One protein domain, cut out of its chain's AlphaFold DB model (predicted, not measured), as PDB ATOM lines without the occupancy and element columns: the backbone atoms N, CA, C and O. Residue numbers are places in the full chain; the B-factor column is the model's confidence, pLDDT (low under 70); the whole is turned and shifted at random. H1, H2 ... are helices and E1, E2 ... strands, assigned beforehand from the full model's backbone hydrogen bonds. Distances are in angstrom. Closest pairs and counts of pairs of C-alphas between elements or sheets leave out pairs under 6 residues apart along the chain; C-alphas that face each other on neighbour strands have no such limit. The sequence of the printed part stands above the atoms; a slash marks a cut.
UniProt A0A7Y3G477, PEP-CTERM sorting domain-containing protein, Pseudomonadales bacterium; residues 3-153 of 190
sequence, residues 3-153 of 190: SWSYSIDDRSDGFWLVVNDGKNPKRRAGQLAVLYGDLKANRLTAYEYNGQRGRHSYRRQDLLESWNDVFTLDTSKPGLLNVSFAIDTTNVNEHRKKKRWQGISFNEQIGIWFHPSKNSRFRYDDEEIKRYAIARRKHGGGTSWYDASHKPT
ATOM      1  N   SER A   3      10.277  13.292 -45.852       95.81
ATOM      2  CA  SER A   3       9.978  13.686 -44.476       95.81
ATOM      3  C   SER A   3       9.103  14.929 -44.448       95.81
ATOM      4  O   SER A   3       9.331  15.871 -45.209       95.81
ATOM      5  N   TRP A   4       8.149  14.960 -43.526       95.88
ATOM      6  CA  TRP A   4       7.245  16.087 -43.324       95.88
ATOM      7  C   TRP A   4       7.096  16.385 -41.835       95.88
ATOM      8  O   TRP A   4       7.054  15.465 -41.020       95.88
ATOM      9  N   SER A   5       7.001  17.667 -41.484       96.88
ATOM     10  CA  SER A   5       6.692  18.121 -40.128       96.88
ATOM     11  C   SER A   5       5.892  19.419 -40.178       96.88
ATOM     12  O   SER A   5       6.231  20.325 -40.943       96.88
ATOM     13  N   TYR A   6       4.817  19.509 -39.394       96.75
ATOM     14  CA  TYR A   6       3.985  20.708 -39.318       96.75
ATOM     15  C   TYR A   6       3.231  20.795 -37.984       96.75
ATOM     16  O   TYR A   6       2.733  19.790 -37.477       96.75
ATOM     17  N   SER A   7       3.100  22.007 -37.441       98.00
ATOM     18  CA  SER A   7       2.293  22.276 -36.244       98.00
ATOM     19  C   SER A   7       0.838  22.541 -36.626       98.00
ATOM     20  O   SER A   7       0.543  23.447 -37.406       98.00
ATOM     21  N   ILE A   8      -0.088  21.776 -36.059       97.56
ATOM     22  CA  ILE A   8      -1.533  21.927 -36.258       97.56
ATOM     23  C   ILE A   8      -2.232  22.193 -34.923       97.56
ATOM     24  O   ILE A   8      -1.626  22.079 -33.864       97.56
ATOM     25  N   ASP A   9      -3.510  22.569 -34.967       97.69
ATOM     26  CA  ASP A   9      -4.345  22.649 -33.758       97.69
ATOM     27  C   ASP A   9      -4.436  21.260 -33.113       97.69
ATOM     28  O   ASP A   9      -4.696  20.284 -33.822       97.69
ATOM     29  N   ASP A  10      -4.250  21.181 -31.798       97.38
ATOM     30  CA  ASP A  10      -4.201  19.929 -31.022       97.38
ATOM     31  C   ASP A  10      -5.496  19.099 -31.029       97.38
ATOM     32  O   ASP A  10      -5.488  17.926 -30.663       97.38
ATOM     33  N   ARG A  11      -6.606  19.659 -31.522       97.00
ATOM     34  CA  ARG A  11      -7.866  18.929 -31.756       97.00
ATOM     35  C   ARG A  11      -7.947  18.296 -33.145       97.00
ATOM     36  O   ARG A  11      -8.992  17.750 -33.507       97.00
ATOM     37  N   SER A  12      -6.916  18.455 -33.971       97.94
ATOM     38  CA  SER A  12      -6.857  17.837 -35.293       97.94
ATOM     39  C   SER A  12      -6.545  16.351 -35.151       97.94
ATOM     40  O   SER A  12      -5.656  15.966 -34.404       97.94
ATOM     41  N   ASP A  13      -7.272  15.519 -35.884       98.25
ATOM     42  CA  ASP A  13      -7.215  14.055 -35.787       98.25
ATOM     43  C   ASP A  13      -6.994  13.375 -37.144       98.25
ATOM     44  O   ASP A  13      -6.861  12.156 -37.235       98.25
ATOM     45  N   GLY A  14      -6.914  14.164 -38.211       98.19
ATOM     46  CA  GLY A  14      -6.536  13.677 -39.524       98.19
ATOM     47  C   GLY A  14      -6.119  14.800 -40.455       98.19
ATOM     48  O   GLY A  14      -6.203  15.981 -40.103       98.19
ATOM     49  N   PHE A  15      -5.688  14.442 -41.657       98.31
ATOM     50  CA  PHE A  15      -5.354  15.408 -42.698       98.31
ATOM     51  C   PHE A  15      -5.381  14.788 -44.096       98.31
ATOM     52  O   PHE A  15      -5.437  13.566 -44.256       98.31
ATOM     53  N   TRP A  16      -5.306  15.638 -45.122       98.06
ATOM     54  CA  TRP A  16      -4.775  15.233 -46.424       98.06
ATOM     55  C   TRP A  16      -3.678  16.191 -46.893       98.06
ATOM     56  O   TRP A  16      -3.687  17.376 -46.549       98.06
ATOM     57  N   LEU A  17      -2.731  15.660 -47.658       97.75
ATOM     58  CA  LEU A  17      -1.541  16.356 -48.127       97.75
ATOM     59  C   LEU A  17      -1.270  15.999 -49.588       97.75
ATOM     60  O   LEU A  17      -1.224  14.827 -49.951       97.75
ATOM     61  N   VAL A  18      -1.054  17.015 -50.417       97.19
ATOM     62  CA  VAL A  18      -0.495  16.859 -51.764       97.19
ATOM     63  C   VAL A  18       0.772  17.697 -51.849       97.19
ATOM     64  O   VAL A  18       0.754  18.870 -51.468       97.19
ATOM     65  N   VAL A  19       1.845  17.107 -52.371       96.94
ATOM     66  CA  VAL A  19       3.106  17.799 -52.663       96.94
ATOM     67  C   VAL A  19       3.496  17.610 -54.126       96.94
ATOM     68  O   VAL A  19       3.156  16.593 -54.728       96.94
ATOM     69  N   ASN A  20       4.140  18.614 -54.726       95.94
ATOM     70  CA  ASN A  20       4.651  18.560 -56.104       95.94
ATOM     71  C   ASN A  20       5.695  19.662 -56.378       95.94
ATOM     72  O   ASN A  20       6.045  20.407 -55.470       95.94
ATOM     73  N   ASP A  21       6.109  19.829 -57.640       94.69
ATOM     74  CA  ASP A  21       7.037  20.875 -58.133       94.69
ATOM     75  C   ASP A  21       6.485  22.323 -58.114       94.69
ATOM     76  O   ASP A  21       6.691  23.108 -59.040       94.69
ATOM     77  N   GLY A  22       5.682  22.701 -57.122       93.25
ATOM     78  CA  GLY A  22       5.238  24.083 -56.917       93.25
ATOM     79  C   GLY A  22       3.910  24.473 -57.566       93.25
ATOM     80  O   GLY A  22       3.233  25.361 -57.048       93.25
ATOM     81  N   LYS A  23       3.478  23.834 -58.657       93.75
ATOM     82  CA  LYS A  23       2.244  24.220 -59.378       93.75
ATOM     83  C   LYS A  23       0.972  23.723 -58.689       93.75
ATOM     84  O   LYS A  23       0.929  22.619 -58.167       93.75
ATOM     85  N   ASN A  24      -0.129  24.474 -58.800       94.38
ATOM     86  CA  ASN A  24      -1.426  24.051 -58.253       94.38
ATOM     87  C   ASN A  24      -1.849  22.647 -58.759       94.38
ATOM     88  O   ASN A  24      -1.908  22.436 -59.976       94.38
ATOM     89  N   PRO A  25      -2.195  21.694 -57.868       94.50
ATOM     90  CA  PRO A  25      -2.427  20.304 -58.234       94.50
ATOM     91  C   PRO A  25      -3.754  20.094 -58.969       94.50
ATOM     92  O   PRO A  25      -3.891  19.103 -59.680       94.50
ATOM     93  N   LYS A  26      -4.722  21.023 -58.892       91.44
ATOM     94  CA  LYS A  26      -6.089  20.849 -59.441       91.44
ATOM     95  C   LYS A  26      -6.145  20.451 -60.922       91.44
ATOM     96  O   LYS A  26      -7.119  19.844 -61.347       91.44
ATOM     97  N   ARG A  27      -5.131  20.801 -61.721       90.38
ATOM     98  CA  ARG A  27      -5.051  20.478 -63.162       90.38
ATOM     99  C   ARG A  27      -4.135  19.288 -63.472       90.38
ATOM    100  O   ARG A  27      -3.737  19.098 -64.617       90.38
ATOM    101  N   ARG A  28      -3.765  18.513 -62.452       91.44
ATOM    102  CA  ARG A  28      -2.780  17.425 -62.523       91.44
ATOM    103  C   ARG A  28      -3.357  16.099 -62.023       91.44
ATOM    104  O   ARG A  28      -2.651  15.307 -61.406       91.44
ATOM    105  N   ALA A  29      -4.647  15.878 -62.283       92.56
ATOM    106  CA  ALA A  29      -5.309  14.609 -61.997       92.56
ATOM    107  C   ALA A  29      -4.531  13.445 -62.637       92.56
ATOM    108  O   ALA A  29      -4.120  13.529 -63.797       92.56
ATOM    109  N   GLY A  30      -4.294  12.400 -61.850       92.56
ATOM    110  CA  GLY A  30      -3.552  11.200 -62.220       92.56
ATOM    111  C   GLY A  30      -2.063  11.373 -62.487       92.56
ATOM    112  O   GLY A  30      -1.439  10.504 -63.091       92.56
ATOM    113  N   GLN A  31      -1.485  12.492 -62.051       94.69
ATOM    114  CA  GLN A  31      -0.039  12.721 -62.093       94.69
ATOM    115  C   GLN A  31       0.586  12.747 -60.700       94.69
ATOM    116  O   GLN A  31       1.797  12.625 -60.588       94.69
ATOM    117  N   LEU A  32      -0.208  12.958 -59.654       96.06
ATOM    118  CA  LEU A  32       0.279  13.174 -58.295       96.06
ATOM    119  C   LEU A  32      -0.283  12.111 -57.366       96.06
ATOM    120  O   LEU A  32      -1.329  11.530 -57.653       96.06
ATOM    121  N   ALA A  33       0.366  11.926 -56.227       96.81
ATOM    122  CA  ALA A  33      -0.198  11.203 -55.104       96.81
ATOM    123  C   ALA A  33      -0.784  12.175 -54.070       96.81
ATOM    124  O   ALA A  33      -0.372  13.331 -53.948       96.81
ATOM    125  N   VAL A  34      -1.781  11.696 -53.336       97.75
ATOM    126  CA  VAL A  34      -2.364  12.362 -52.173       97.75
ATOM    127  C   VAL A  34      -2.184  11.465 -50.963       97.75
ATOM    128  O   VAL A  34      -2.510  10.281 -51.002       97.75
ATOM    129  N   LEU A  35      -1.667  12.046 -49.891       98.31
ATOM    130  CA  LEU A  35      -1.492  11.377 -48.615       98.31
ATOM    131  C   LEU A  35      -2.678  11.703 -47.708       98.31
ATOM    132  O   LEU A  35      -3.093  12.859 -47.622       98.31
ATOM    133  N   TYR A  36      -3.200  10.701 -47.014       98.44
ATOM    134  CA  TYR A  36      -4.209  10.834 -45.969       98.44
ATOM    135  C   TYR A  36      -3.641  10.312 -44.660       98.44
ATOM    136  O   TYR A  36      -3.242   9.149 -44.594       98.44
ATOM    137  N   GLY A  37      -3.626  11.161 -43.634       98.50
ATOM    138  CA  GLY A  37      -3.215  10.771 -42.291       98.50
ATOM    139  C   GLY A  37      -4.415  10.612 -41.369       98.50
ATOM    140  O   GLY A  37      -5.195  11.552 -41.220       98.50
ATOM    141  N   ASP A  38      -4.534   9.439 -40.755       98.56
ATOM    142  CA  ASP A  38      -5.371   9.171 -39.587       98.56
ATOM    143  C   ASP A  38      -4.460   9.159 -38.357       98.56
ATOM    144  O   ASP A  38      -3.723   8.200 -38.113       98.56
ATOM    145  N   LEU A  39      -4.480  10.257 -37.599       98.44
ATOM    146  CA  LEU A  39      -3.587  10.430 -36.453       98.44
ATOM    147  C   LEU A  39      -3.968   9.504 -35.299       98.44
ATOM    148  O   LEU A  39      -3.106   9.108 -34.521       98.44
ATOM    149  N   LYS A  40      -5.250   9.133 -35.194       98.00
ATOM    150  CA  LYS A  40      -5.741   8.254 -34.132       98.00
ATOM    151  C   LYS A  40      -5.326   6.806 -34.372       98.00
ATOM    152  O   LYS A  40      -4.983   6.114 -33.420       98.00
ATOM    153  N   ALA A  41      -5.383   6.352 -35.621       98.19
ATOM    154  CA  ALA A  41      -4.935   5.015 -36.009       98.19
ATOM    155  C   ALA A  41      -3.418   4.930 -36.255       98.19
ATOM    156  O   ALA A  41      -2.932   3.868 -36.627       98.19
ATOM    157  N   ASN A  42      -2.697   6.047 -36.106       98.44
ATOM    158  CA  ASN A  42      -1.299   6.200 -36.494       98.44
ATOM    159  C   ASN A  42      -1.008   5.661 -37.909       98.44
ATOM    160  O   ASN A  42      -0.075   4.893 -38.128       98.44
ATOM    161  N   ARG A  43      -1.860   6.020 -38.875       98.50
ATOM    162  CA  ARG A  43      -1.822   5.465 -40.233       98.50
ATOM    163  C   ARG A  43      -1.732   6.556 -41.286       98.50
ATOM    164  O   ARG A  43      -2.523   7.500 -41.294       98.50
ATOM    165  N   LEU A  44      -0.816   6.381 -42.232       98.69
ATOM    166  CA  LEU A  44      -0.693   7.194 -43.434       98.69
ATOM    167  C   LEU A  44      -1.019   6.328 -44.651       98.69
ATOM    168  O   LEU A  44      -0.537   5.210 -44.762       98.69
ATOM    169  N   THR A  45      -1.821   6.838 -45.578       98.38
ATOM    170  CA  THR A  45      -2.155   6.123 -46.821       98.38
ATOM    171  C   THR A  45      -1.970   7.032 -48.022       98.38
ATOM    172  O   THR A  45      -2.331   8.209 -47.969       98.38
ATOM    173  N   ALA A  46      -1.415   6.495 -49.103       98.00
ATOM    174  CA  ALA A  46      -1.196   7.194 -50.359       98.00
ATOM    175  C   ALA A  46      -2.164   6.687 -51.432       98.00
ATOM    176  O   ALA A  46      -2.273   5.487 -51.660       98.00
ATOM    177  N   TYR A  47      -2.823   7.606 -52.129       97.06
ATOM    178  CA  TYR A  47      -3.678   7.308 -53.283       97.06
ATOM    179  C   TYR A  47      -3.240   8.120 -54.486       97.06
ATOM    180  O   TYR A  47      -2.638   9.187 -54.348       97.06
ATOM    181  N   GLU A  48      -3.633   7.673 -55.673       95.81
ATOM    182  CA  GLU A  48      -3.611   8.540 -56.841       95.81
ATOM    183  C   GLU A  48      -4.496   9.783 -56.619       95.81
ATOM    184  O   GLU A  48      -5.651   9.715 -56.195       95.81
ATOM    185  N   TYR A  49      -3.955  10.961 -56.922       95.38
ATOM    186  CA  TYR A  49      -4.687  12.213 -56.837       95.38
ATOM    187  C   TYR A  49      -5.570  12.420 -58.072       95.38
ATOM    188  O   TYR A  49      -5.092  12.700 -59.170       95.38
ATOM    189  N   ASN A  50      -6.888  12.390 -57.883       93.12
ATOM    190  CA  ASN A  50      -7.868  12.517 -58.967       93.12
ATOM    191  C   ASN A  50      -8.240  13.963 -59.374       93.12
ATOM    192  O   ASN A  50      -9.189  14.158 -60.132       93.12
ATOM    193  N   GLY A  51      -7.569  14.995 -58.848       90.44
ATOM    194  CA  GLY A  51      -7.882  16.401 -59.167       90.44
ATOM    195  C   GLY A  51      -9.146  16.968 -58.509       90.44
ATOM    196  O   GLY A  51      -9.453  18.151 -58.691       90.44
ATOM    197  N   GLN A  52      -9.891  16.173 -57.737       85.69
ATOM    198  CA  GLN A  52     -11.065  16.666 -57.020       85.69
ATOM    199  C   GLN A  52     -10.672  17.595 -55.865       85.69
ATOM    200  O   GLN A  52      -9.569  17.551 -55.317       85.69
ATOM    201  N   ARG A  53     -11.605  18.473 -55.484       75.19
ATOM    202  CA  ARG A  53     -11.413  19.378 -54.349       75.19
ATOM    203  C   ARG A  53     -11.588  18.621 -53.030       75.19
ATOM    204  O   ARG A  53     -12.645  18.048 -52.771       75.19
ATOM    205  N   GLY A  54     -10.584  18.728 -52.167       82.12
ATOM    206  CA  GLY A  54     -10.655  18.335 -50.762       82.12
ATOM    207  C   GLY A  54     -10.465  16.839 -50.512       82.12
ATOM    208  O   GLY A  54      -9.772  16.139 -51.239       82.12
ATOM    209  N   ARG A  55     -11.104  16.343 -49.453       86.62
ATOM    210  CA  ARG A  55     -10.847  15.024 -48.856       86.62
ATOM    211  C   ARG A  55     -11.241  13.787 -49.679       86.62
ATOM    212  O   ARG A  55     -11.136  12.685 -49.161       86.62
ATOM    213  N   HIS A  56     -11.775  13.929 -50.890       93.06
ATOM    214  CA  HIS A  56     -12.438  12.830 -51.613       93.06
ATOM    215  C   HIS A  56     -11.593  12.168 -52.706       93.06
ATOM    216  O   HIS A  56     -12.091  11.264 -53.373       93.06
ATOM    217  N   SER A  57     -10.334  12.573 -52.865       91.88
ATOM    218  CA  SER A  57      -9.449  12.032 -53.894       91.88
ATOM    219  C   SER A  57      -9.197  10.527 -53.810       91.88
ATOM    220  O   SER A  57      -9.094   9.918 -54.861       91.88
ATOM    221  N   TYR A  58      -9.232   9.911 -52.623       91.75
ATOM    222  CA  TYR A  58      -9.132   8.446 -52.477       91.75
ATOM    223  C   TYR A  58     -10.257   7.666 -53.182       91.75
ATOM    224  O   TYR A  58     -10.123   6.484 -53.474       91.75
ATOM    225  N   ARG A  59     -11.413   8.293 -53.442       91.62
ATOM    226  CA  ARG A  59     -12.569   7.575 -53.989       91.62
ATOM    227  C   ARG A  59     -12.307   7.177 -55.437       91.62
ATOM    228  O   ARG A  59     -12.145   8.052 -56.288       91.62
ATOM    229  N   ARG A  60     -12.431   5.874 -55.717       87.44
ATOM    230  CA  ARG A  60     -12.262   5.274 -57.056       87.44
ATOM    231  C   ARG A  60     -10.839   5.430 -57.602       87.44
ATOM    232  O   ARG A  60     -10.681   5.604 -58.807       87.44
ATOM    233  N   GLN A  61      -9.841   5.478 -56.732       90.19
ATOM    234  CA  GLN A  61      -8.433   5.565 -57.105       90.19
ATOM    235  C   GLN A  61      -7.679   4.395 -56.490       90.19
ATOM    236  O   GLN A  61      -8.080   3.903 -55.437       90.19
ATOM    237  N   ASP A  62      -6.598   3.979 -57.144       90.94
ATOM    238  CA  ASP A  62      -5.745   2.910 -56.638       90.94
ATOM    239  C   ASP A  62      -5.088   3.371 -55.324       90.94
ATOM    240  O   ASP A  62      -4.526   4.474 -55.246       90.94
ATOM    241  N   LEU A  63      -5.165   2.520 -54.294       95.94
ATOM    242  CA  LEU A  63      -4.255   2.593 -53.156       95.94
ATOM    243  C   LEU A  63      -2.842   2.356 -53.695       95.94
ATOM    244  O   LEU A  63      -2.595   1.383 -54.408       95.94
ATOM    245  N   LEU A  64      -1.935   3.271 -53.380       96.25
ATOM    246  CA  LEU A  64      -0.537   3.176 -53.785       96.25
ATOM    247  C   LEU A  64       0.283   2.487 -52.703       96.25
ATOM    248  O   LEU A  64       1.077   1.609 -53.015       96.25
ATOM    249  N   GLU A  65       0.091   2.908 -51.451       97.62
ATOM    250  CA  GLU A  65       0.832   2.398 -50.300       97.62
ATOM    251  C   GLU A  65       0.145   2.805 -48.989       97.62
ATOM    252  O   GLU A  65      -0.571   3.814 -48.931       97.62
ATOM    253  N   SER A  66       0.370   2.030 -47.931       98.31
ATOM    254  CA  SER A  66      -0.095   2.309 -46.575       98.31
ATOM    255  C   SER A  66       1.041   2.074 -45.589       98.31
ATOM    256  O   SER A  66       1.751   1.078 -45.673       98.31
ATOM    257  N   TRP A  67       1.179   2.969 -44.615       98.38
ATOM    258  CA  TRP A  67       2.145   2.845 -43.534       98.38
ATOM    259  C   TRP A  67       1.442   2.981 -42.184       98.38
ATOM    260  O   TRP A  67       0.600   3.864 -41.999       98.38
ATOM    261  N   ASN A  68       1.805   2.114 -41.242       98.31
ATOM    262  CA  ASN A  68       1.335   2.148 -39.859       98.31
ATOM    263  C   ASN A  68       2.471   2.618 -38.945       98.31
ATOM    264  O   ASN A  68       3.641   2.431 -39.269       98.31
ATOM    265  N   ASP A  69       2.109   3.219 -37.817       98.12
ATOM    266  CA  ASP A  69       3.023   3.664 -36.766       98.12
ATOM    267  C   ASP A  69       4.107   4.648 -37.242       98.12
ATOM    268  O   ASP A  69       5.233   4.653 -36.750       98.12
ATOM    269  N   VAL A  70       3.765   5.507 -38.212       97.94
ATOM    270  CA  VAL A  70       4.715   6.441 -38.847       97.94
ATOM    271  C   VAL A  70       4.750   7.835 -38.238       97.94
ATOM    272  O   VAL A  70       5.680   8.594 -38.521       97.94
ATOM    273  N   PHE A  71       3.737   8.217 -37.460       98.56
ATOM    274  CA  PHE A  71       3.674   9.558 -36.897       98.56
ATOM    275  C   PHE A  71       4.428   9.648 -35.576       98.56
ATOM    276  O   PHE A  71       4.160   8.907 -34.631       98.56
ATOM    277  N   THR A  72       5.276  10.666 -35.488       98.50
ATOM    278  CA  THR A  72       5.738  11.224 -34.220       98.50
ATOM    279  C   THR A  72       4.871  12.433 -33.896       98.50
ATOM    280  O   THR A  72       4.806  13.391 -34.678       98.50
ATOM    281  N   LEU A  73       4.197  12.367 -32.749       98.19
ATOM    282  CA  LEU A  73       3.263  13.372 -32.253       98.19
ATOM    283  C   LEU A  73       3.860  14.065 -31.027       98.19
ATOM    284  O   LEU A  73       4.175  13.405 -30.040       98.19
ATOM    285  N   ASP A  74       3.998  15.387 -31.080       98.00
ATOM    286  CA  ASP A  74       4.517  16.191 -29.970       98.00
ATOM    287  C   ASP A  74       3.514  17.284 -29.566       98.00
ATOM    288  O   ASP A  74       3.149  18.152 -30.360       98.00
ATOM    289  N   THR A  75       3.076  17.224 -28.307       97.56
ATOM    290  CA  THR A  75       2.112  18.141 -27.677       97.56
ATOM    291  C   THR A  75       2.758  19.019 -26.603       97.56
ATOM    292  O   THR A  75       2.078  19.506 -25.701       97.56
ATOM    293  N   SER A  76       4.080  19.210 -26.645       97.19
ATOM    294  CA  SER A  76       4.830  20.014 -25.666       97.19
ATOM    295  C   SER A  76       4.391  21.480 -25.606       97.19
ATOM    296  O   SER A  76       4.596  22.148 -24.592       97.19
ATOM    297  N   LYS A  77       3.770  21.994 -26.675       96.81
ATOM    298  CA  LYS A  77       3.227  23.355 -26.752       96.81
ATOM    299  C   LYS A  77       1.701  23.327 -26.592       96.81
ATOM    300  O   LYS A  77       1.031  22.763 -27.455       96.81
ATOM    301  N   PRO A  78       1.128  23.975 -25.559       97.50
ATOM    302  CA  PRO A  78      -0.321  24.017 -25.366       97.50
ATOM    303  C   PRO A  78      -1.072  24.537 -26.599       97.50
ATOM    304  O   PRO A  78      -0.682  25.550 -27.183       97.50
ATOM    305  N   GLY A  79      -2.158  23.860 -26.985       96.75
ATOM    306  CA  GLY A  79      -2.981  24.228 -28.143       96.75
ATOM    307  C   GLY A  79      -2.413  23.800 -29.502       96.75
ATOM    308  O   GLY A  79      -3.069  24.012 -30.526       96.75
ATOM    309  N   LEU A  80      -1.213  23.213 -29.535       97.69
ATOM    310  CA  LEU A  80      -0.545  22.772 -30.754       97.69
ATOM    311  C   LEU A  80      -0.173  21.292 -30.683       97.69
ATOM    312  O   LEU A  80       0.263  20.774 -29.659       97.69
ATOM    313  N   LEU A  81      -0.288  20.639 -31.832       97.88
ATOM    314  CA  LEU A  81       0.204  19.299 -32.087       97.88
ATOM    315  C   LEU A  81       1.215  19.371 -33.231       97.88
ATOM    316  O   LEU A  81       0.865  19.708 -34.363       97.88
ATOM    317  N   ASN A  82       2.472  19.057 -32.947       98.31
ATOM    318  CA  ASN A  82       3.487  18.850 -33.969       98.31
ATOM    319  C   ASN A  82       3.328  17.433 -34.518       98.31
ATOM    320  O   ASN A  82       3.540  16.459 -33.797       98.31
ATOM    321  N   VAL A  83       2.948  17.322 -35.790       98.25
ATOM    322  CA  VAL A  83       2.861  16.043 -36.499       98.25
ATOM    323  C   VAL A  83       4.056  15.934 -37.423       98.25
ATOM    324  O   VAL A  83       4.264  16.815 -38.259       98.25
ATOM    325  N   SER A  84       4.803  14.842 -37.314       98.31
ATOM    326  CA  SER A  84       5.900  14.541 -38.232       98.31
ATOM    327  C   SER A  84       5.924  13.075 -38.638       98.31
ATOM    328  O   SER A  84       5.424  12.224 -37.909       98.31
ATOM    329  N   PHE A  85       6.473  12.789 -39.816       98.31
ATOM    330  CA  PHE A  85       6.716  11.434 -40.310       98.31
ATOM    331  C   PHE A  85       7.863  11.422 -41.324       98.31
ATOM    332  O   PHE A  85       8.174  12.445 -41.944       98.31
ATOM    333  N   ALA A  86       8.447  10.244 -41.530       97.94
ATOM    334  CA  ALA A  86       9.371   9.960 -42.619       97.94
ATOM    335  C   ALA A  86       8.988   8.626 -43.263       97.94
ATOM    336  O   ALA A  86       8.813   7.632 -42.566       97.94
ATOM    337  N   ILE A  87       8.830   8.619 -44.585       97.56
ATOM    338  CA  ILE A  87       8.409   7.443 -45.350       97.56
ATOM    339  C   ILE A  87       9.351   7.193 -46.523       97.56
ATOM    340  O   ILE A  87       9.857   8.125 -47.162       97.56
ATOM    341  N   ASP A  88       9.562   5.919 -46.835       97.19
ATOM    342  CA  ASP A  88      10.055   5.543 -48.151       97.19
ATOM    343  C   ASP A  88       8.915   5.691 -49.158       97.19
ATOM    344  O   ASP A  88       7.793   5.261 -48.921       97.19
ATOM    345  N   THR A  89       9.201   6.360 -50.265       95.94
ATOM    346  CA  THR A  89       8.225   6.725 -51.293       95.94
ATOM    347  C   THR A  89       8.539   6.057 -52.617       95.94
ATOM    348  O   THR A  89       8.006   6.467 -53.648       95.94
ATOM    349  N   THR A  90       9.451   5.082 -52.613       95.31
ATOM    350  CA  THR A  90       9.892   4.383 -53.816       95.31
ATOM    351  C   THR A  90       8.694   3.767 -54.536       95.31
ATOM    352  O   THR A  90       8.460   4.105 -55.692       95.31
ATOM    353  N   ASN A  91       7.837   3.008 -53.843       94.19
ATOM    354  CA  ASN A  91       6.656   2.388 -54.463       94.19
ATOM    355  C   ASN A  91       5.635   3.427 -54.960       94.19
ATOM    356  O   ASN A  91       5.114   3.302 -56.070       94.19
ATOM    357  N   VAL A  92       5.396   4.497 -54.190       95.69
ATOM    358  CA  VAL A  92       4.542   5.615 -54.628       95.69
ATOM    359  C   VAL A  92       5.071   6.262 -55.907       95.69
ATOM    360  O   VAL A  92       4.301   6.509 -56.834       95.69
ATOM    361  N   ASN A  93       6.365   6.566 -55.983       95.19
ATOM    362  CA  ASN A  93       6.959   7.298 -57.103       95.19
ATOM    363  C   ASN A  93       7.209   6.402 -58.324       95.19
ATOM    364  O   ASN A  93       7.162   6.883 -59.454       95.19
ATOM    365  N   GLU A  94       7.398   5.101 -58.119       92.44
ATOM    366  CA  GLU A  94       7.553   4.105 -59.177       92.44
ATOM    367  C   GLU A  94       6.224   3.580 -59.729       92.44
ATOM    368  O   GLU A  94       6.208   2.569 -60.422       92.44
ATOM    369  N   HIS A  95       5.090   4.246 -59.491       87.12
ATOM    370  CA  HIS A  95       3.803   3.827 -60.047       87.12
ATOM    371  C   HIS A  95       3.772   3.960 -61.593       87.12
ATOM    372  O   HIS A  95       3.267   4.926 -62.169       87.12
ATOM    373  N   ARG A  96       4.328   2.959 -62.298       66.25
ATOM    374  CA  ARG A  96       4.679   2.982 -63.738       66.25
ATOM    375  C   ARG A  96       3.487   2.986 -64.695       66.25
ATOM    376  O   ARG A  96       3.672   3.033 -65.908       66.25
ATOM    377  N   LYS A  97       2.256   2.947 -64.182       70.56
ATOM    378  CA  LYS A  97       1.049   2.828 -65.011       70.56
ATOM    379  C   LYS A  97       0.746   4.090 -65.835       70.56
ATOM    380  O   LYS A  97      -0.128   4.034 -66.698       70.56
ATOM    381  N   LYS A  98       1.416   5.234 -65.600       76.12
ATOM    382  CA  LYS A  98       1.065   6.515 -66.249       76.12
ATOM    383  C   LYS A  98       2.277   7.297 -66.749       76.12
ATOM    384  O   LYS A  98       3.164   7.661 -65.988       76.12
ATOM    385  N   LYS A  99       2.236   7.685 -68.030       79.06
ATOM    386  CA  LYS A  99       3.296   8.419 -68.762       79.06
ATOM    387  C   LYS A  99       3.697   9.777 -68.146       79.06
ATOM    388  O   LYS A  99       4.671  10.378 -68.575       79.06
ATOM    389  N   ARG A 100       2.931  10.302 -67.186       90.69
ATOM    390  CA  ARG A 100       3.154  11.616 -66.551       90.69
ATOM    391  C   ARG A 100       3.103  11.545 -65.026       90.69
ATOM    392  O   ARG A 100       2.793  12.546 -64.382       90.69
ATOM    393  N   TRP A 101       3.324  10.357 -64.472       95.00
ATOM    394  CA  TRP A 101       3.350  10.166 -63.036       95.00
ATOM    395  C   TRP A 101       4.543  10.899 -62.416       95.00
ATOM    396  O   TRP A 101       5.679  10.726 -62.844       95.00
ATOM    397  N   GLN A 102       4.256  11.735 -61.428       95.06
ATOM    398  CA  GLN A 102       5.221  12.405 -60.563       95.06
ATOM    399  C   GLN A 102       5.132  11.876 -59.123       95.06
ATOM    400  O   GLN A 102       6.122  11.933 -58.398       95.06
ATOM    401  N   GLY A 103       3.968  11.374 -58.697       95.62
ATOM    402  CA  GLY A 103       3.767  10.892 -57.332       95.62
ATOM    403  C   GLY A 103       3.857  12.025 -56.320       95.62
ATOM    404  O   GLY A 103       3.086  12.984 -56.408       95.62
ATOM    405  N   ILE A 104       4.776  11.899 -55.365       95.75
ATOM    406  CA  ILE A 104       5.083  12.936 -54.365       95.75
ATOM    407  C   ILE A 104       6.487  13.530 -54.533       95.75
ATOM    408  O   ILE A 104       6.946  14.282 -53.676       95.75
ATOM    409  N   SER A 105       7.170  13.224 -55.637       94.31
ATOM    410  CA  SER A 105       8.476  13.805 -55.952       94.31
ATOM    411  C   SER A 105       8.380  15.302 -56.234       94.31
ATOM    412  O   SER A 105       7.386  15.789 -56.781       94.31
ATOM    413  N   PHE A 106       9.450  16.021 -55.918       94.38
ATOM    414  CA  PHE A 106       9.649  17.417 -56.285       94.38
ATOM    415  C   PHE A 106      11.145  17.715 -56.477       94.38
ATOM    416  O   PHE A 106      11.988  16.999 -55.939       94.38
ATOM    417  N   ASN A 107      11.465  18.763 -57.236       91.38
ATOM    418  CA  ASN A 107      12.830  19.204 -57.532       91.38
ATOM    419  C   ASN A 107      13.246  20.381 -56.620       91.38
ATOM    420  O   ASN A 107      13.134  20.321 -55.397       91.38
ATOM    421  N   GLU A 108      13.715  21.486 -57.206       91.75
ATOM    422  CA  GLU A 108      14.186  22.690 -56.499       91.75
ATOM    423  C   GLU A 108      13.066  23.490 -55.821       91.75
ATOM    424  O   GLU A 108      13.316  24.379 -55.004       91.75
ATOM    425  N   GLN A 109      11.818  23.204 -56.184       94.81
ATOM    426  CA  GLN A 109      10.652  23.883 -55.651       94.81
ATOM    427  C   GLN A 109       9.611  22.878 -55.191       94.81
ATOM    428  O   GLN A 109       9.339  21.898 -55.878       94.81
ATOM    429  N   ILE A 110       8.977  23.178 -54.064       95.50
ATOM    430  CA  ILE A 110       7.866  22.427 -53.510       95.50
ATOM    431  C   ILE A 110       6.594  23.274 -53.521       95.50
ATOM    432  O   ILE A 110       6.568  24.468 -53.204       95.50
ATOM    433  N   GLY A 111       5.510  22.633 -53.922       96.56
ATOM    434  CA  GLY A 111       4.146  23.071 -53.697       96.56
ATOM    435  C   GLY A 111       3.528  22.173 -52.641       96.56
ATOM    436  O   GLY A 111       3.776  20.970 -52.642       96.56
ATOM    437  N   ILE A 112       2.746  22.756 -51.742       97.06
ATOM    438  CA  ILE A 112       2.160  22.085 -50.584       97.06
ATOM    439  C   ILE A 112       0.677  22.438 -50.551       97.06
ATOM    440  O   ILE A 112       0.328  23.615 -50.579       97.06
ATOM    441  N   TRP A 113      -0.184  21.426 -50.473       97.06
ATOM    442  CA  TRP A 113      -1.621  21.568 -50.220       97.06
ATOM    443  C   TRP A 113      -1.980  20.682 -49.046       97.06
ATOM    444  O   TRP A 113      -2.293  19.499 -49.210       97.06
ATOM    445  N   PHE A 114      -1.852  21.254 -47.855       97.62
ATOM    446  CA  PHE A 114      -2.010  20.554 -46.593       97.62
ATOM    447  C   PHE A 114      -3.285  21.003 -45.896       97.62
ATOM    448  O   PHE A 114      -3.495  22.191 -45.663       97.62
ATOM    449  N   HIS A 115      -4.136  20.053 -45.532       97.56
ATOM    450  CA  HIS A 115      -5.424  20.348 -44.925       97.56
ATOM    451  C   HIS A 115      -5.650  19.474 -43.690       97.56
ATOM    452  O   HIS A 115      -6.192  18.369 -43.804       97.56
ATOM    453  N   PRO A 116      -5.266  19.971 -42.504       98.19
ATOM    454  CA  PRO A 116      -5.647  19.367 -41.239       98.19
ATOM    455  C   PRO A 116      -7.160  19.365 -41.080       98.19
ATOM    456  O   PRO A 116      -7.853  20.298 -41.504       98.19
ATOM    457  N   SER A 117      -7.666  18.348 -40.406       98.06
ATOM    458  CA  SER A 117      -9.081  18.156 -40.133       98.06
ATOM    459  C   SER A 117      -9.325  17.786 -38.680       98.06
ATOM    460  O   SER A 117      -8.478  17.166 -38.043       98.06
ATOM    461  N   LYS A 118     -10.498  18.177 -38.181       98.12
ATOM    462  CA  LYS A 118     -10.967  17.920 -36.819       98.12
ATOM    463  C   LYS A 118     -12.224  17.068 -36.840       98.12
ATOM    464  O   LYS A 118     -13.099  17.295 -37.689       98.12
ATOM    465  N   ASN A 119     -12.368  16.193 -35.851       97.44
ATOM    466  CA  ASN A 119     -13.495  15.273 -35.716       97.44
ATOM    467  C   ASN A 119     -13.694  14.451 -37.004       97.44
ATOM    468  O   ASN A 119     -14.773  14.414 -37.624       97.44
ATOM    469  N   SER A 120     -12.582  13.875 -37.445       97.69
ATOM    470  CA  SER A 120     -12.451  13.024 -38.614       97.69
ATOM    471  C   SER A 120     -12.873  11.605 -38.280       97.69
ATOM    472  O   SER A 120     -12.705  11.099 -37.176       97.69
ATOM    473  N   ARG A 121     -13.466  10.939 -39.263       97.69
ATOM    474  CA  ARG A 121     -13.893   9.549 -39.169       97.69
ATOM    475  C   ARG A 121     -13.386   8.812 -40.386       97.69
ATOM    476  O   ARG A 121     -13.970   8.949 -41.470       97.69
ATOM    477  N   PHE A 122     -12.326   8.047 -40.173       98.19
ATOM    478  CA  PHE A 122     -11.824   7.076 -41.123       98.19
ATOM    479  C   PHE A 122     -12.519   5.730 -40.900       98.19
ATOM    480  O   PHE A 122     -12.881   5.362 -39.781       98.19
ATOM    481  N   ARG A 123     -12.778   5.017 -41.991       97.94
ATOM    482  CA  ARG A 123     -13.095   3.593 -41.987       97.94
ATOM    483  C   ARG A 123     -12.240   2.945 -43.048       97.94
ATOM    484  O   ARG A 123     -12.260   3.400 -44.196       97.94
ATOM    485  N   TYR A 124     -11.561   1.897 -42.626       97.62
ATOM    486  CA  TYR A 124     -10.720   1.082 -43.470       97.62
ATOM    487  C   TYR A 124     -11.395  -0.255 -43.743       97.62
ATOM    488  O   TYR A 124     -12.204  -0.723 -42.940       97.62
ATOM    489  N   ASP A 125     -11.062  -0.811 -44.890       96.62
ATOM    490  CA  ASP A 125     -11.228  -2.215 -45.238       96.62
ATOM    491  C   ASP A 125      -9.826  -2.647 -45.656       96.62
ATOM    492  O   ASP A 125      -9.269  -2.104 -46.615       96.62
ATOM    493  N   ASP A 126      -9.198  -3.446 -44.800       95.88
ATOM    494  CA  ASP A 126      -7.752  -3.662 -44.756       95.88
ATOM    495  C   ASP A 126      -6.945  -2.346 -44.673       95.88
ATOM    496  O   ASP A 126      -6.953  -1.634 -43.656       95.88
ATOM    497  N   GLU A 127      -6.233  -2.011 -45.747       96.38
ATOM    498  CA  GLU A 127      -5.403  -0.812 -45.887       96.38
ATOM    499  C   GLU A 127      -6.142   0.330 -46.601       96.38
ATOM    500  O   GLU A 127      -5.722   1.490 -46.551       96.38
ATOM    501  N   GLU A 128      -7.280   0.039 -47.237       96.75
ATOM    502  CA  GLU A 128      -7.980   0.997 -48.082       96.75
ATOM    503  C   GLU A 128      -9.003   1.822 -47.288       96.75
ATOM    504  O   GLU A 128      -9.847   1.299 -46.559       96.75
ATOM    505  N   ILE A 129      -9.004   3.140 -47.478       97.31
ATOM    506  CA  ILE A 129     -10.005   4.055 -46.942       97.31
ATOM    507  C   ILE A 129     -11.307   3.829 -47.711       97.31
ATOM    508  O   ILE A 129     -11.501   4.334 -48.816       97.31
ATOM    509  N   LYS A 130     -12.282   3.181 -47.076       96.56
ATOM    510  CA  LYS A 130     -13.659   3.127 -47.593       96.56
ATOM    511  C   LYS A 130     -14.456   4.371 -47.236       96.56
ATOM    512  O   LYS A 130     -15.391   4.761 -47.942       96.56
ATOM    513  N   ARG A 131     -14.093   5.042 -46.139       96.62
ATOM    514  CA  ARG A 131     -14.722   6.304 -45.746       96.62
ATOM    515  C   ARG A 131     -13.740   7.221 -45.047       96.62
ATOM    516  O   ARG A 131     -13.181   6.861 -44.029       96.62
ATOM    517  N   TYR A 132     -13.688   8.458 -45.512       96.69
ATOM    518  CA  TYR A 132     -13.145   9.593 -44.778       96.69
ATOM    519  C   TYR A 132     -14.188  10.714 -44.747       96.69
ATOM    520  O   TYR A 132     -14.594  11.263 -45.783       96.69
ATOM    521  N   ALA A 133     -14.691  10.993 -43.546       96.25
ATOM    522  CA  ALA A 133     -15.691  12.017 -43.278       96.25
ATOM    523  C   ALA A 133     -15.206  12.964 -42.182       96.25
ATOM    524  O   ALA A 133     -14.556  12.541 -41.239       96.25
ATOM    525  N   ILE A 134     -15.594  14.230 -42.282       96.19
ATOM    526  CA  ILE A 134     -15.293  15.264 -41.288       96.19
ATOM    527  C   ILE A 134     -16.632  15.716 -40.721       96.19
ATOM    528  O   ILE A 134     -17.582  15.930 -41.489       96.19
ATOM    529  N   ALA A 135     -16.750  15.802 -39.397       94.50
ATOM    530  CA  ALA A 135     -17.981  16.274 -38.780       94.50
ATOM    531  C   ALA A 135     -18.325  17.707 -39.230       94.50
ATOM    532  O   ALA A 135     -17.488  18.478 -39.699       94.50
ATOM    533  N   ARG A 136     -19.603  18.079 -39.112       93.06
ATOM    534  CA  ARG A 136     -20.035  19.454 -39.406       93.06
ATOM    535  C   ARG A 136     -19.452  20.414 -38.360       93.06
ATOM    536  O   ARG A 136     -19.273  20.021 -37.210       93.06
ATOM    537  N   ARG A 137     -19.280  21.690 -38.727       89.50
ATOM    538  CA  ARG A 137     -18.767  22.751 -37.831       89.50
ATOM    539  C   ARG A 137     -19.493  22.852 -36.494       89.50
ATOM    540  O   ARG A 137     -18.845  22.909 -35.458       89.50
ATOM    541  N   LYS A 138     -20.825  22.755 -36.498       91.56
ATOM    542  CA  LYS A 138     -21.639  22.755 -35.269       91.56
ATOM    543  C   LYS A 138     -21.372  21.580 -34.312       91.56
ATOM    544  O   LYS A 138     -21.868  21.584 -33.198       91.56
ATOM    545  N   HIS A 139     -20.623  20.569 -34.753       88.12
ATOM    546  CA  HIS A 139     -20.200  19.412 -33.961       88.12
ATOM    547  C   HIS A 139     -18.671  19.383 -33.780       88.12
ATOM    548  O   HIS A 139     -18.074  18.311 -33.715       88.12
ATOM    549  N   GLY A 140     -18.018  20.551 -33.799       90.19
ATOM    550  CA  GLY A 140     -16.570  20.681 -33.607       90.19
ATOM    551  C   GLY A 140     -15.712  20.222 -34.791       90.19
ATOM    552  O   GLY A 140     -14.490  20.253 -34.698       90.19
ATOM    553  N   GLY A 141     -16.323  19.806 -35.905       94.06
ATOM    554  CA  GLY A 141     -15.583  19.392 -37.093       94.06
ATOM    555  C   GLY A 141     -15.158  20.563 -37.971       94.06
ATOM    556  O   GLY A 141     -15.761  21.635 -37.969       94.06
ATOM    557  N   GLY A 142     -14.125  20.371 -38.773       94.06
ATOM    558  CA  GLY A 142     -13.651  21.426 -39.655       94.06
ATOM    559  C   GLY A 142     -12.344  21.072 -40.324       94.06
ATOM    560  O   GLY A 142     -11.753  20.037 -40.038       94.06
ATOM    561  N   THR A 143     -11.920  21.945 -41.226       95.06
ATOM    562  CA  THR A 143     -10.636  21.848 -41.917       95.06
ATOM    563  C   THR A 143      -9.943  23.195 -41.849       95.06
ATOM    564  O   THR A 143     -10.603  24.220 -42.042       95.06
ATOM    565  N   SER A 144      -8.637  23.181 -41.612       95.44
ATOM    566  CA  SER A 144      -7.760  24.313 -41.918       95.44
ATOM    567  C   SER A 144      -7.062  24.057 -43.259       95.44
ATOM    568  O   SER A 144      -7.288  23.018 -43.890       95.44
ATOM    569  N   TRP A 145      -6.254  25.000 -43.728       96.12
ATOM    570  CA  TRP A 145      -5.407  24.795 -44.896       96.12
ATOM    571  C   TRP A 145      -4.085  25.543 -44.767       96.12
ATOM    572  O   TRP A 145      -4.022  26.650 -44.236       96.12
ATOM    573  N   TYR A 146      -3.047  24.926 -45.311       96.19
ATOM    574  CA  TYR A 146      -1.787  25.552 -45.645       96.19
ATOM    575  C   TYR A 146      -1.483  25.209 -47.101       96.19
ATOM    576  O   TYR A 146      -1.085  24.088 -47.426       96.19
ATOM    577  N   ASP A 147      -1.706  26.200 -47.961       96.12
ATOM    578  CA  ASP A 147      -1.490  26.096 -49.396       96.12
ATOM    579  C   ASP A 147      -0.323  27.009 -49.775       96.12
ATOM    580  O   ASP A 147      -0.392  28.230 -49.618       96.12
ATOM    581  N   ALA A 148       0.751  26.421 -50.288       95.50
ATOM    582  CA  ALA A 148       1.942  27.132 -50.719       95.50
ATOM    583  C   ALA A 148       2.373  26.650 -52.106       95.50
ATOM    584  O   ALA A 148       2.268  25.475 -52.436       95.50
ATOM    585  N   SER A 149       2.871  27.571 -52.926       96.50
ATOM    586  CA  SER A 149       3.344  27.278 -54.282       96.50
ATOM    587  C   SER A 149       4.754  27.819 -54.473       96.50
ATOM    588  O   SER A 149       5.082  28.854 -53.887       96.50
ATOM    589  N   HIS A 150       5.543  27.126 -55.295       94.81
ATOM    590  CA  HIS A 150       6.905  27.506 -55.692       94.81
ATOM    591  C   HIS A 150       7.815  27.878 -54.508       94.81
ATOM    592  O   HIS A 150       8.555  28.858 -54.562       94.81
ATOM    593  N   LYS A 151       7.730  27.132 -53.399       93.88
ATOM    594  CA  LYS A 151       8.632  27.332 -52.263       93.88
ATOM    595  C   LYS A 151       9.972  26.677 -52.578       93.88
ATOM    596  O   LYS A 151       9.951  25.527 -52.998       93.88
ATOM    597  N   PRO A 152      11.112  27.358 -52.403       90.44
ATOM    598  CA  PRO A 152      12.406  26.715 -52.583       90.44
ATOM    599  C   PRO A 152      12.545  25.545 -51.598       90.44
ATOM    600  O   PRO A 152      12.128  25.656 -50.444       90.44
ATOM    601  N   THR A 153      13.093  24.421 -52.058       81.81
ATOM    602  CA  THR A 153      13.350  23.230 -51.224       81.81
ATOM    603  C   THR A 153      14.675  23.307 -50.482       81.81
ATOM    604  O   THR A 153      14.958  22.464 -49.631       81.81
TER     605      THR A 153
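AT A GLANCE: This is residues 3 to 153 of the 190 residues of the protein "PEP-CTERM sorting domain-containing protein" of Pseudomonadales bacterium (UniProt A0A7Y3G477). A twisted wall of six strands, E5 E4 E3 E2 E8 E11, has the hairpin E9 and E10 packed crosswise over one face, the two making a sandwich, two sheets face to face. On the side of the opposite face lie the small sheet E1 E7 E6, loosely joined to the wall by few close places, and the one short helix, H1. The printed part has 151 residues, with eleven named strands and one named helix in the order E1 E2 E3 E4 E5 E6 E7 H1 E8 E9 E10 E11; the class is mostly strand. The three sheets are antiparallel, and their orders are E5 E4 E3 E2 E8 E11, E1 E7 E6 and E9 E10. The whole is compact, with a radius of gyration of the C-alphas of 14.7 A, and rounded, spanning 44 by 36 by 28 A.

HOW THE PARTS SIT: E1, residues 3 to 9, is the antiparallel neighbour of E7, residues 80 to 87, with N 6 and O 83 3.0 A apart. E2, residues 12 to 20, begins the meander E2 E3 E4 E5, each strand the antiparallel neighbour of the one before, with E3 at residues 33 to 38, E4 at residues 43 to 48 and E5 at residues 63 to 68. Within hydrogen-bond range are N 17 and O 35 between E2 and E3, 2.8 A, N 36 and O 45 between E3 and E4, 2.8 A, and N 46 and O 65 between E4 and E5, 2.8 A. E6, residues 72 to 74, forms a hairpin with E7, with N 82 and O 74 2.8 A apart. H1, residues 90 to 93, is on the six-stranded sheet at a height over the sheet of 9.1 A and only just over E4, with 3 of its C-alphas falling on that strand; it is too short for any O i to N i+4 pair, and its one O i to N i+3 pair is within range. E8, residues 109 to 118, is the antiparallel neighbour of E2, with N 113 and O 18 2.9 A apart, and of E11, residues 146 to 152, with N 112 and O 148 2.8 A apart. E5 and E11 are the edge strands of the six-stranded sheet, and E1 and E6 are the edge strands of the sheet E1 E7 E6. E8 runs on into E9, residues 120 to 125, across a break of 1 residue, at 100 degrees. E9 and E10, residues 128 to 134, form a hairpin, with N 121 and O 133 2.8 A apart; their strands stand at 70 degrees to those of the six-stranded sheet, and the parts that face each other are 9.7 A centre to centre. The closest C-alphas of E2 and E9 are those of Gly 14 and Ser 120, 6.0 A apart. Residues 142 to 143 pair antiparallel with residues 117 to 118 of E8.

IN THESE COORDINATES: E1 begins at C-alpha 3, (9.978, 13.686, -44.476), and is 20.0 A long. E2 measures 23.8 A, E7 23.0 A and E8 29.3 A. E8 begins at C-alpha 109, (10.652, 23.883, -55.651). E11 ends at C-alpha 152, (12.406, 26.715, -52.583).

THE WHOLE: The two C-alphas farthest apart are those of Pro 78 and Lys 99, 46.3 A. The printed part has no cut. The links E2 to E3, E4 to E5, H1 to E8 and E10 to E11 are long; the others are tight. The mean pLDDT of the printed part is 94.7, and residue 96 is under 70.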